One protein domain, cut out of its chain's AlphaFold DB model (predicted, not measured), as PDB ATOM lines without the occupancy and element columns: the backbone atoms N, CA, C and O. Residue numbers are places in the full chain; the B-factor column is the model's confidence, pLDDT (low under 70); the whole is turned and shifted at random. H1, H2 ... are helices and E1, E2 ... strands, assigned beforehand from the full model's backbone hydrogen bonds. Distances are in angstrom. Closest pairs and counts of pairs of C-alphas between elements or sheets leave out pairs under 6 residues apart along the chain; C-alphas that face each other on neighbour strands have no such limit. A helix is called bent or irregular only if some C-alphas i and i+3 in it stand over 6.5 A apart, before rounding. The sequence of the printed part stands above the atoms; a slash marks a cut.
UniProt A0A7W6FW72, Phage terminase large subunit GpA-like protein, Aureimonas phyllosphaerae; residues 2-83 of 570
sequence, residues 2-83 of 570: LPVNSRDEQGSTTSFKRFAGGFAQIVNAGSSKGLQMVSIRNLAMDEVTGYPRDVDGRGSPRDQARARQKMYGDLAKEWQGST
ATOM      1  N   LEU A   2       0.060 139.585  38.272       49.28
ATOM      2  CA  LEU A   2       0.843 139.946  39.455       49.28
ATOM      3  C   LEU A   2       1.472 138.659  40.011       49.28
ATOM      4  O   LEU A   2       0.747 137.674  40.174       49.28
ATOM      5  N   PRO A   3       2.797 138.614  40.223       55.94
ATOM      6  CA  PRO A   3       3.452 137.441  40.788       55.94
ATOM      7  C   PRO A   3       2.970 137.205  42.223       55.94
ATOM      8  O   PRO A   3       2.766 138.150  42.985       55.94
ATOM      9  N   VAL A   4       2.789 135.938  42.597       57.44
ATOM     10  CA  VAL A   4       2.430 135.571  43.973       57.44
ATOM     11  C   VAL A   4       3.691 135.669  44.837       57.44
ATOM     12  O   VAL A   4       4.627 134.889  44.657       57.44
ATOM     13  N   ASN A   5       3.727 136.638  45.754       51.69
ATOM     14  CA  ASN A   5       4.798 136.785  46.739       51.69
ATOM     15  C   ASN A   5       4.498 135.893  47.955       51.69
ATOM     16  O   ASN A   5       3.804 136.320  48.873       51.69
ATOM     17  N   SER A   6       5.016 134.663  47.971       53.41
ATOM     18  CA  SER A   6       5.120 133.854  49.196       53.41
ATOM     19  C   SER A   6       6.593 133.636  49.559       53.41
ATOM     20  O   SER A   6       7.460 133.636  48.686       53.41
ATOM     21  N   ARG A   7       6.880 133.514  50.862       49.34
ATOM     22  CA  ARG A   7       8.233 133.340  51.431       49.34
ATOM     23  C   ARG A   7       8.698 131.873  51.500       49.34
ATOM     24  O   ARG A   7       9.749 131.614  52.074       49.34
ATOM     25  N   ASP A   8       7.949 130.944  50.913       51.34
ATOM     26  CA  ASP A   8       8.278 129.512  50.913       51.34
ATOM     27  C   ASP A   8       9.179 129.131  49.723       51.34
ATOM     28  O   ASP A   8       9.183 129.818  48.701       51.34
ATOM     29  N   GLU A   9       9.861 127.976  49.798       48.78
ATOM     30  CA  GLU A   9      10.640 127.332  48.706       48.78
ATOM     31  C   GLU A   9       9.866 127.163  47.377       48.78
ATOM     32  O   GLU A   9      10.431 126.808  46.345       48.78
ATOM     33  N   GLN A  10       8.561 127.440  47.384       55.06
ATOM     34  CA  GLN A  10       7.647 127.418  46.248       55.06
ATOM     35  C   GLN A  10       7.429 128.783  45.558       55.06
ATOM     36  O   GLN A  10       6.589 128.870  44.650       55.06
ATOM     37  N   GLY A  11       8.137 129.831  45.993       62.06
ATOM     38  CA  GLY A  11       8.022 131.210  45.509       62.06
ATOM     39  C   GLY A  11       8.642 131.469  44.128       62.06
ATOM     40  O   GLY A  11       9.438 130.694  43.603       62.06
ATOM     41  N   SER A  12       8.260 132.592  43.513       76.44
ATOM     42  CA  SER A  12       8.813 133.027  42.221       76.44
ATOM     43  C   SER A  12      10.277 133.479  42.355       76.44
ATOM     44  O   SER A  12      10.581 134.348  43.166       76.44
ATOM     45  N   THR A  13      11.171 132.976  41.505       83.31
ATOM     46  CA  THR A  13      12.571 133.422  41.365       83.31
ATOM     47  C   THR A  13      12.744 134.325  40.139       83.31
ATOM     48  O   THR A  13      11.779 134.632  39.438       83.31
ATOM     49  N   THR A  14      13.957 134.804  39.850       83.50
ATOM     50  CA  THR A  14      14.238 135.587  38.629       83.50
ATOM     51  C   THR A  14      13.962 134.787  37.356       83.50
ATOM     52  O   THR A  14      13.353 135.316  36.431       83.50
ATOM     53  N   SER A  15      14.344 133.508  37.331       84.19
ATOM     54  CA  SER A  15      14.203 132.609  36.179       84.19
ATOM     55  C   SER A  15      12.942 131.740  36.215       84.19
ATOM     56  O   SER A  15      12.698 130.991  35.274       84.19
ATOM     57  N   PHE A  16      12.126 131.825  37.270       88.75
ATOM     58  CA  PHE A  16      10.896 131.048  37.402       88.75
ATOM     59  C   PHE A  16       9.786 131.879  38.048       88.75
ATOM     60  O   PHE A  16       9.875 132.252  39.214       88.75
ATOM     61  N   LYS A  17       8.715 132.171  37.313       89.31
ATOM     62  CA  LYS A  17       7.571 132.953  37.800       89.31
ATOM     63  C   LYS A  17       6.334 132.073  37.865       89.31
ATOM     64  O   LYS A  17       5.918 131.542  36.842       89.31
ATOM     65  N   ARG A  18       5.712 131.958  39.040       86.69
ATOM     66  CA  ARG A  18       4.399 131.310  39.201       86.69
ATOM     67  C   ARG A  18       3.298 132.359  39.205       86.69
ATOM     68  O   ARG A  18       3.437 133.422  39.811       86.69
ATOM     69  N   PHE A  19       2.191 132.040  38.554       86.44
ATOM     70  CA  PHE A  19       0.999 132.879  38.499       86.44
ATOM     71  C   PHE A  19      -0.255 132.001  38.433       86.44
ATOM     72  O   PHE A  19      -0.177 130.789  38.227       86.44
ATOM     73  N   ALA A  20      -1.431 132.602  38.626       83.94
ATOM     74  CA  ALA A  20      -2.694 131.878  38.521       83.94
ATOM     75  C   ALA A  20      -2.822 131.223  37.133       83.94
ATOM     76  O   ALA A  20      -2.817 131.914  36.116       83.94
ATOM     77  N   GLY A  21      -2.906 129.891  37.096       83.50
ATOM     78  CA  GLY A  21      -3.019 129.117  35.856       83.50
ATOM     79  C   GLY A  21      -1.706 128.574  35.279       83.50
ATOM     80  O   GLY A  21      -1.758 127.918  34.242       83.50
ATOM     81  N   GLY A  22      -0.547 128.784  35.919       88.44
ATOM     82  CA  GLY A  22       0.694 128.134  35.483       88.44
ATOM     83  C   GLY A  22       1.987 128.789  35.962       88.44
ATOM     84  O   GLY A  22       2.079 129.343  37.061       88.44
ATOM     85  N   PHE A  23       3.015 128.681  35.126       91.38
ATOM     86  CA  PHE A  23       4.328 129.260  35.374       91.38
ATOM     87  C   PHE A  23       4.989 129.717  34.069       91.38
ATOM     88  O   PHE A  23       4.622 129.276  32.981       91.38
ATOM     89  N   ALA A  24       5.983 130.591  34.198       91.75
ATOM     90  CA  ALA A  24       6.933 130.937  33.154       91.75
ATOM     91  C   ALA A  24       8.340 130.612  33.653       91.75
ATOM     92  O   ALA A  24       8.694 130.952  34.784       91.75
ATOM     93  N   GLN A  25       9.134 129.959  32.813       92.38
ATOM     94  CA  GLN A  25      10.500 129.572  33.131       92.38
ATOM     95  C   GLN A  25      11.440 130.097  32.052       92.38
ATOM     96  O   GLN A  25      11.192 129.910  30.864       92.38
ATOM     97  N   ILE A  26      12.518 130.738  32.484       92.75
ATOM     98  CA  ILE A  26      13.588 131.243  31.630       92.75
ATOM     99  C   ILE A  26      14.781 130.312  31.809       92.75
ATOM    100  O   ILE A  26      15.216 130.040  32.930       92.75
ATOM    101  N   VAL A  27      15.299 129.813  30.694       91.12
ATOM    102  CA  VAL A  27      16.397 128.848  30.651       91.12
ATOM    103  C   VAL A  27      17.492 129.361  29.727       91.12
ATOM    104  O   VAL A  27      17.212 130.023  28.734       91.12
ATOM    105  N   ASN A  28      18.742 129.056  30.063       90.00
ATOM    106  CA  ASN A  28      19.885 129.322  29.198       90.00
ATOM    107  C   ASN A  28      20.134 128.088  28.316       90.00
ATOM    108  O   ASN A  28      20.232 126.978  28.840       90.00
ATOM    109  N   ALA A  29      20.267 128.283  27.002       88.00
ATOM    110  CA  ALA A  29      20.536 127.215  26.038       88.00
ATOM    111  C   ALA A  29      21.891 126.505  26.256       88.00
ATOM    112  O   ALA A  29      22.087 125.392  25.781       88.00
ATOM    113  N   GLY A  30      22.812 127.104  27.016       86.38
ATOM    114  CA  GLY A  30      24.092 126.517  27.414       86.38
ATOM    115  C   GLY A  30      24.019 125.480  28.542       86.38
ATOM    116  O   GLY A  30      25.065 124.975  28.937       86.38
ATOM    117  N   SER A  31      22.835 125.145  29.080       86.88
ATOM    118  CA  SER A  31      22.680 124.037  30.040       86.88
ATOM    119  C   SER A  31      21.409 123.216  29.807       86.88
ATOM    120  O   SER A  31      20.314 123.755  29.656       86.88
ATOM    121  N   SER A  32      21.528 121.888  29.889       86.75
ATOM    122  CA  SER A  32      20.397 120.959  29.785       86.75
ATOM    123  C   SER A  32      19.518 120.950  31.043       86.75
ATOM    124  O   SER A  32      18.337 120.608  30.974       86.75
ATOM    125  N   LYS A  33      20.051 121.324  32.213       86.94
ATOM    126  CA  LYS A  33      19.377 121.131  33.512       86.94
ATOM    127  C   LYS A  33      18.000 121.799  33.580       86.94
ATOM    128  O   LYS A  33      17.051 121.191  34.065       86.94
ATOM    129  N   GLY A  34      17.888 123.027  33.075       84.12
ATOM    130  CA  GLY A  34      16.636 123.793  33.088       84.12
ATOM    131  C   GLY A  34      15.581 123.284  32.104       84.12
ATOM    132  O   GLY A  34      14.404 123.578  32.272       84.12
ATOM    133  N   LEU A  35      15.992 122.505  31.102       86.94
ATOM    134  CA  LEU A  35      15.117 121.968  30.059       86.94
ATOM    135  C   LEU A  35      14.503 120.620  30.446       86.94
ATOM    136  O   LEU A  35      13.695 120.084  29.691       86.94
ATOM    137  N   GLN A  36      14.883 120.037  31.582       85.06
ATOM    138  CA  GLN A  36      14.464 118.701  32.002       85.06
ATOM    139  C   GLN A  36      13.233 118.732  32.912       85.06
ATOM    140  O   GLN A  36      12.997 119.699  33.626       85.06
ATOM    141  N   MET A  37      12.483 117.624  32.919       82.56
ATOM    142  CA  MET A  37      11.409 117.346  33.890       82.56
ATOM    143  C   MET A  37      10.283 118.396  33.954       82.56
ATOM    144  O   MET A  37       9.602 118.514  34.967       82.56
ATOM    145  N   VAL A  38      10.039 119.125  32.861       87.19
ATOM    146  CA  VAL A  38       8.938 120.096  32.738       87.19
ATOM    147  C   VAL A  38       8.126 119.839  31.473       87.19
ATOM    148  O   VAL A  38       8.664 119.361  30.485       87.19
ATOM    149  N   SER A  39       6.831 120.149  31.482       91.12
ATOM    150  CA  SER A  39       5.998 120.179  30.269       91.12
ATOM    151  C   SER A  39       5.651 121.631  29.961       91.12
ATOM    152  O   SER A  39       5.181 122.345  30.843       91.12
ATOM    153  N   ILE A  40       5.908 122.071  28.729       92.88
ATOM    154  CA  ILE A  40       5.746 123.467  28.309       92.88
ATOM    155  C   ILE A  40       4.784 123.511  27.126       92.88
ATOM    156  O   ILE A  40       5.021 122.855  26.119       92.88
ATOM    157  N   ARG A  41       3.692 124.278  27.234       93.81
ATOM    158  CA  ARG A  41       2.740 124.465  26.124       93.81
ATOM    159  C   ARG A  41       3.207 125.544  25.148       93.81
ATOM    160  O   ARG A  41       3.181 125.327  23.942       93.81
ATOM    161  N   ASN A  42       3.637 126.686  25.681       95.31
ATOM    162  CA  ASN A  42       4.095 127.839  24.910       95.31
ATOM    163  C   ASN A  42       5.612 127.964  25.062       95.31
ATOM    164  O   ASN A  42       6.093 128.197  26.170       95.31
ATOM    165  N   LEU A  43       6.343 127.784  23.968       95.62
ATOM    166  CA  LEU A  43       7.798 127.826  23.912       95.62
ATOM    167  C   LEU A  43       8.239 129.039  23.091       95.62
ATOM    168  O   LEU A  43       7.763 129.242  21.978       95.62
ATOM    169  N   ALA A  44       9.158 129.825  23.638       96.69
ATOM    170  CA  ALA A  44       9.831 130.904  22.931       96.69
ATOM    171  C   ALA A  44      11.337 130.646  22.998       96.69
ATOM    172  O   ALA A  44      11.865 130.387  24.081       96.69
ATOM    173  N   MET A  45      12.003 130.683  21.849       95.50
ATOM    174  CA  MET A  45      13.446 130.500  21.737       95.50
ATOM    175  C   MET A  45      14.025 131.676  20.960       95.50
ATOM    176  O   MET A  45      13.650 131.916  19.817       95.50
ATOM    177  N   ASP A  46      14.913 132.411  21.608       95.44
ATOM    178  CA  ASP A  46      15.571 133.577  21.029       95.44
ATOM    179  C   ASP A  46      17.038 133.263  20.737       95.44
ATOM    180  O   ASP A  46      17.648 132.466  21.451       95.44
ATOM    181  N   GLU A  47      17.578 133.859  19.684       92.56
ATOM    182  CA  GLU A  47      18.913 133.608  19.134       92.56
ATOM    183  C   GLU A  47      19.259 132.136  18.855       92.56
ATOM    184  O   GLU A  47      20.362 131.654  19.131       92.56
ATOM    185  N   VAL A  48      18.311 131.400  18.265       90.19
ATOM    186  CA  VAL A  48      18.454 129.957  17.997       90.19
ATOM    187  C   VAL A  48      19.647 129.582  17.112       90.19
ATOM    188  O   VAL A  48      20.150 128.466  17.235       90.19
ATOM    189  N   THR A  49      20.134 130.481  16.247       83.25
ATOM    190  CA  THR A  49      21.341 130.238  15.436       83.25
ATOM    191  C   THR A  49      22.586 130.076  16.312       83.25
ATOM    192  O   THR A  49      23.484 129.315  15.960       83.25
ATOM    193  N   GLY A  50      22.639 130.750  17.466       80.19
ATOM    194  CA  GLY A  50      23.769 130.703  18.397       80.19
ATOM    195  C   GLY A  50      23.751 129.519  19.366       80.19
ATOM    196  O   GLY A  50      24.650 129.400  20.200       80.19
ATOM    197  N   TYR A  51      22.736 128.653  19.314       85.62
ATOM    198  CA  TYR A  51      22.613 127.556  20.274       85.62
ATOM    199  C   TYR A  51      23.686 126.486  20.030       85.62
ATOM    200  O   TYR A  51      23.961 126.131  18.880       85.62
ATOM    201  N   PRO A  52      24.275 125.911  21.096       75.00
ATOM    202  CA  PRO A  52      25.216 124.813  20.943       75.00
ATOM    203  C   PRO A  52      24.516 123.596  20.326       75.00
ATOM    204  O   PRO A  52      23.339 123.337  20.572       75.00
ATOM    205  N   ARG A  53      25.243 122.818  19.523       71.75
ATOM    206  CA  ARG A  53      24.692 121.607  18.886       71.75
ATOM    207  C   ARG A  53      24.452 120.474  19.880       71.75
ATOM    208  O   ARG A  53      23.541 119.674  19.690       71.75
ATOM    209  N   ASP A  54      25.250 120.434  20.937       76.94
ATOM    210  CA  ASP A  54      25.100 119.522  22.059       76.94
ATOM    211  C   ASP A  54      25.330 120.286  23.359       76.94
ATOM    212  O   ASP A  54      26.231 121.123  23.449       76.94
ATOM    213  N   VAL A  55      24.497 120.001  24.354       78.19
ATOM    214  CA  VAL A  55      24.692 120.482  25.714       78.19
ATOM    215  C   VAL A  55      24.571 119.317  26.688       78.19
ATOM    216  O   VAL A  55      23.594 118.562  26.661       78.19
ATOM    217  N   ASP A  56      25.576 119.175  27.552       81.81
ATOM    218  CA  ASP A  56      25.676 118.127  28.572       81.81
ATOM    219  C   ASP A  56      25.567 116.680  28.021       81.81
ATOM    220  O   ASP A  56      25.124 115.782  28.744       81.81
ATOM    221  N   GLY A  57      25.931 116.429  26.753       79.75
ATOM    222  CA  GLY A  57      25.855 115.107  26.115       79.75
ATOM    223  C   GLY A  57      24.430 114.644  25.798       79.75
ATOM    224  O   GLY A  57      24.165 113.440  25.761       79.75
ATOM    225  N   ARG A  58      23.479 115.578  25.664       75.62
ATOM    226  CA  ARG A  58      22.034 115.300  25.540       75.62
ATOM    227  C   ARG A  58      21.404 115.857  24.261       75.62
ATOM    228  O   ARG A  58      20.176 115.940  24.169       75.62
ATOM    229  N   GLY A  59      22.220 116.217  23.277       76.81
ATOM    230  CA  GLY A  59      21.800 116.816  22.015       76.81
ATOM    231  C   GLY A  59      21.467 118.300  22.137       76.81
ATOM    232  O   GLY A  59      21.708 118.934  23.169       76.81
ATOM    233  N   SER A  60      20.894 118.863  21.074       84.50
ATOM    234  CA  SER A  60      20.638 120.301  20.980       84.50
ATOM    235  C   SER A  60      19.650 120.780  22.055       84.50
ATOM    236  O   SER A  60      18.595 120.163  22.236       84.50
ATOM    237  N   PRO A  61      19.911 121.911  22.737       88.31
ATOM    238  CA  PRO A  61      18.954 122.533  23.650       88.31
ATOM    239  C   PRO A  61      17.635 122.894  22.951       88.31
ATOM    240  O   PRO A  61      16.582 122.821  23.584       88.31
ATOM    241  N   ARG A  62      17.661 123.206  21.645       89.31
ATOM    242  CA  ARG A  62      16.456 123.453  20.832       89.31
ATOM    243  C   ARG A  62      15.572 122.209  20.764       89.31
ATOM    244  O   ARG A  62      14.383 122.274  21.071       89.31
ATOM    245  N   ASP A  63      16.154 121.054  20.452       89.06
ATOM    246  CA  ASP A  63      15.415 119.788  20.376       89.06
ATOM    247  C   ASP A  63      14.943 119.320  21.755       89.06
ATOM    248  O   ASP A  63      13.827 118.814  21.910       89.06
ATOM    249  N   GLN A  64      15.763 119.538  22.787       92.38
ATOM    250  CA  GLN A  64      15.377 119.280  24.170       92.38
ATOM    251  C   GLN A  64      14.172 120.135  24.586       92.38
ATOM    252  O   GLN A  64      13.251 119.600  25.207       92.38
ATOM    253  N   ALA A  65      14.145 121.421  24.219       92.81
ATOM    254  CA  ALA A  65      13.027 122.324  24.479       92.81
ATOM    255  C   ALA A  65      11.759 121.893  23.723       92.81
ATOM    256  O   ALA A  65      10.705 121.729  24.341       92.81
ATOM    257  N   ARG A  66      11.867 121.588  22.421       91.94
ATOM    258  CA  ARG A  66      10.758 121.050  21.609       91.94
ATOM    259  C   ARG A  66      10.183 119.761  22.184       91.94
ATOM    260  O   ARG A  66       8.969 119.564  22.245       91.94
ATOM    261  N   ALA A  67      11.040 118.886  22.707       92.56
ATOM    262  CA  ALA A  67      10.605 117.651  23.342       92.56
ATOM    263  C   ALA A  67       9.759 117.870  24.615       92.56
ATOM    264  O   ALA A  67       9.141 116.912  25.083       92.56
ATOM    265  N   ARG A  68       9.705 119.087  25.181       92.44
ATOM    266  CA  ARG A  68       8.812 119.444  26.301       92.44
ATOM    267  C   ARG A  68       7.388 119.776  25.864       92.44
ATOM    268  O   ARG A  68       6.500 119.825  26.713       92.44
ATOM    269  N   GLN A  69       7.160 119.936  24.561       94.88
ATOM    270  CA  GLN A  69       5.841 120.208  23.991       94.88
ATOM    271  C   GLN A  69       5.081 118.935  23.580       94.88
ATOM    272  O   GLN A  69       3.888 119.010  23.304       94.88
ATOM    273  N   LYS A  70       5.731 117.757  23.587       91.81
ATOM    274  CA  LYS A  70       5.178 116.484  23.067       91.81
ATOM    275  C   LYS A  70       3.781 116.132  23.590       91.81
ATOM    276  O   LYS A  70       2.966 115.629  22.829       91.81
ATOM    277  N   MET A  71       3.506 116.400  24.868       91.75
ATOM    278  CA  MET A  71       2.208 116.112  25.501       91.75
ATOM    279  C   MET A  71       1.061 116.988  24.970       91.75
ATOM    280  O   MET A  71      -0.098 116.625  25.134       91.75
ATOM    281  N   TYR A  72       1.358 118.145  24.369       92.31
ATOM    282  CA  TYR A  72       0.348 119.128  23.962       92.31
ATOM    283  C   TYR A  72      -0.099 118.996  22.502       92.31
ATOM    284  O   TYR A  72      -1.120 119.587  22.154       92.31
ATOM    285  N   GLY A  73       0.622 118.242  21.662       91.12
ATOM    286  CA  GLY A  73       0.289 118.073  20.241       91.12
ATOM    287  C   GLY A  73      -0.003 119.414  19.551       91.12
ATOM    288  O   GLY A  73       0.746 120.376  19.718       91.12
ATOM    289  N   ASP A  74      -1.143 119.501  18.867       88.12
ATOM    290  CA  ASP A  74      -1.578 120.685  18.106       88.12
ATOM    291  C   ASP A  74      -1.879 121.926  18.972       88.12
ATOM    292  O   ASP A  74      -2.004 123.045  18.467       88.12
ATOM    293  N   LEU A  75      -1.995 121.761  20.297       92.25
ATOM    294  CA  LEU A  75      -2.210 122.867  21.236       92.25
ATOM    295  C   LEU A  75      -0.913 123.580  21.634       92.25
ATOM    296  O   LEU A  75      -0.987 124.618  22.308       92.25
ATOM    297  N   ALA A  76       0.244 123.019  21.272       94.88
ATOM    298  CA  ALA A  76       1.542 123.638  21.485       94.88
ATOM    299  C   ALA A  76       1.694 124.896  20.620       94.88
ATOM    300  O   ALA A  76       1.199 124.969  19.494       94.88
ATOM    301  N   LYS A  77       2.389 125.903  21.151       94.94
ATOM    302  CA  LYS A  77       2.779 127.102  20.406       94.94
ATOM    303  C   LYS A  77       4.273 127.305  20.548       94.94
ATOM    304  O   LYS A  77       4.795 127.263  21.659       94.94
ATOM    305  N   GLU A  78       4.950 127.498  19.427       94.94
ATOM    306  CA  GLU A  78       6.390 127.714  19.361       94.94
ATOM    307  C   GLU A  78       6.667 129.024  18.622       94.94
ATOM    308  O   GLU A  78       6.082 129.282  17.570       94.94
ATOM    309  N   TRP A  79       7.549 129.844  19.182       96.31
ATOM    310  CA  TRP A  79       8.118 131.012  18.523       96.31
ATOM    311  C   TRP A  79       9.640 130.906  18.541       96.31
ATOM    312  O   TRP A  79      10.231 130.560  19.568       96.31
ATOM    313  N   GLN A  80      10.258 131.211  17.403       95.38
ATOM    314  CA  GLN A  80      11.703 131.262  17.249       95.38
ATOM    315  C   GLN A  80      12.111 132.574  16.590       95.38
ATOM    316  O   GLN A  80      11.530 132.956  15.574       95.38
ATOM    317  N   GLY A  81      13.126 133.224  17.151       95.44
ATOM    318  CA  GLY A  81      13.793 134.386  16.571       95.44
ATOM    319  C   GLY A  81      15.303 134.175  16.548       95.44
ATOM    320  O   GLY A  81      15.849 133.560  17.461       95.44
ATOM    321  N   SER A  82      15.973 134.618  15.483       94.81
ATOM    322  CA  SER A  82      17.436 134.749  15.406       94.81
ATOM    323  C   SER A  82      17.834 135.431  14.099       94.81
ATOM    324  O   SER A  82      17.073 135.404  13.129       94.81
ATOM    325  N   THR A  83      19.052 135.964  14.039       92.69
ATOM    326  CA  THR A  83      19.691 136.302  12.763       92.69
ATOM    327  C   THR A  83      20.127 135.032  12.021       92.69
ATOM    328  O   THR A  83      20.612 134.091  12.666       92.69
TER     329      THR A  83
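What this domain is: This is residues 2 to 83 of the 570 residues of the protein "Phage terminase large subunit GpA-like protein" of Aureimonas phyllosphaerae (UniProt A0A7W6FW72). With little regular structure, the model is a parallel pair of strands, E3 and E4, with H1 packed near E3, and a separate hairpin, E1 and E2, joined to E3 by one long loop, residues 26 to 41. The printed part has 82 residues, 30 in named elements, in the order E1, E2, E3, H1, H2, E4; the class is mixed. It is only just compact, close to loose, with a radius of gyration of the C-alphas of 13.8 A and spans of 38 by 28 by 25 A.

Where its parts are: E3 is residues 42 to 46, 13.4 A; E4, 77 to 81, 13.8 A, ends at C-alpha 81 (13.793, 134.386, 16.571). H1 is 61 to 66, 8.6 A; H2, 70 to 75, 9.9 A, is irregular, C-alphas 71 and 74 being 9.5 A apart. E1, 16 to 19, 10.1 A, begins at C-alpha 16 (10.896, 131.048, 37.402); E2 is 22 to 25, 10.2 A.

How they stand to each other: E3, H1 H2, E4 is a strand-helix-strand unit, parallel neighbour strands with helices between, its crossover right-handed; E3 and E4 stand at 7 degrees, N 43 and O 77 within hydrogen-bond range at 2.8 A. The closest C-alphas of E3 and H1, Leu 43 and Ala 65, are 7.6 A apart. H1 and H2 meet only through their link. E1 and E2, an antiparallel hairpin at 161 degrees, have N 17 and O 24 at 2.8 A; E2 and E3 are apart. Every O i to N i+4 pair of H1 is within range; H2 has 0 of 2, and 1 of 3 O i to N i+3.

The domain as a whole: The C-alphas farthest apart, of Arg 7 and Thr 83, are 40.4 A apart. The printed part has no cut; the links E2 to E3 and E3 to H1 are long. Residues 2 to 11 have pLDDT under 70.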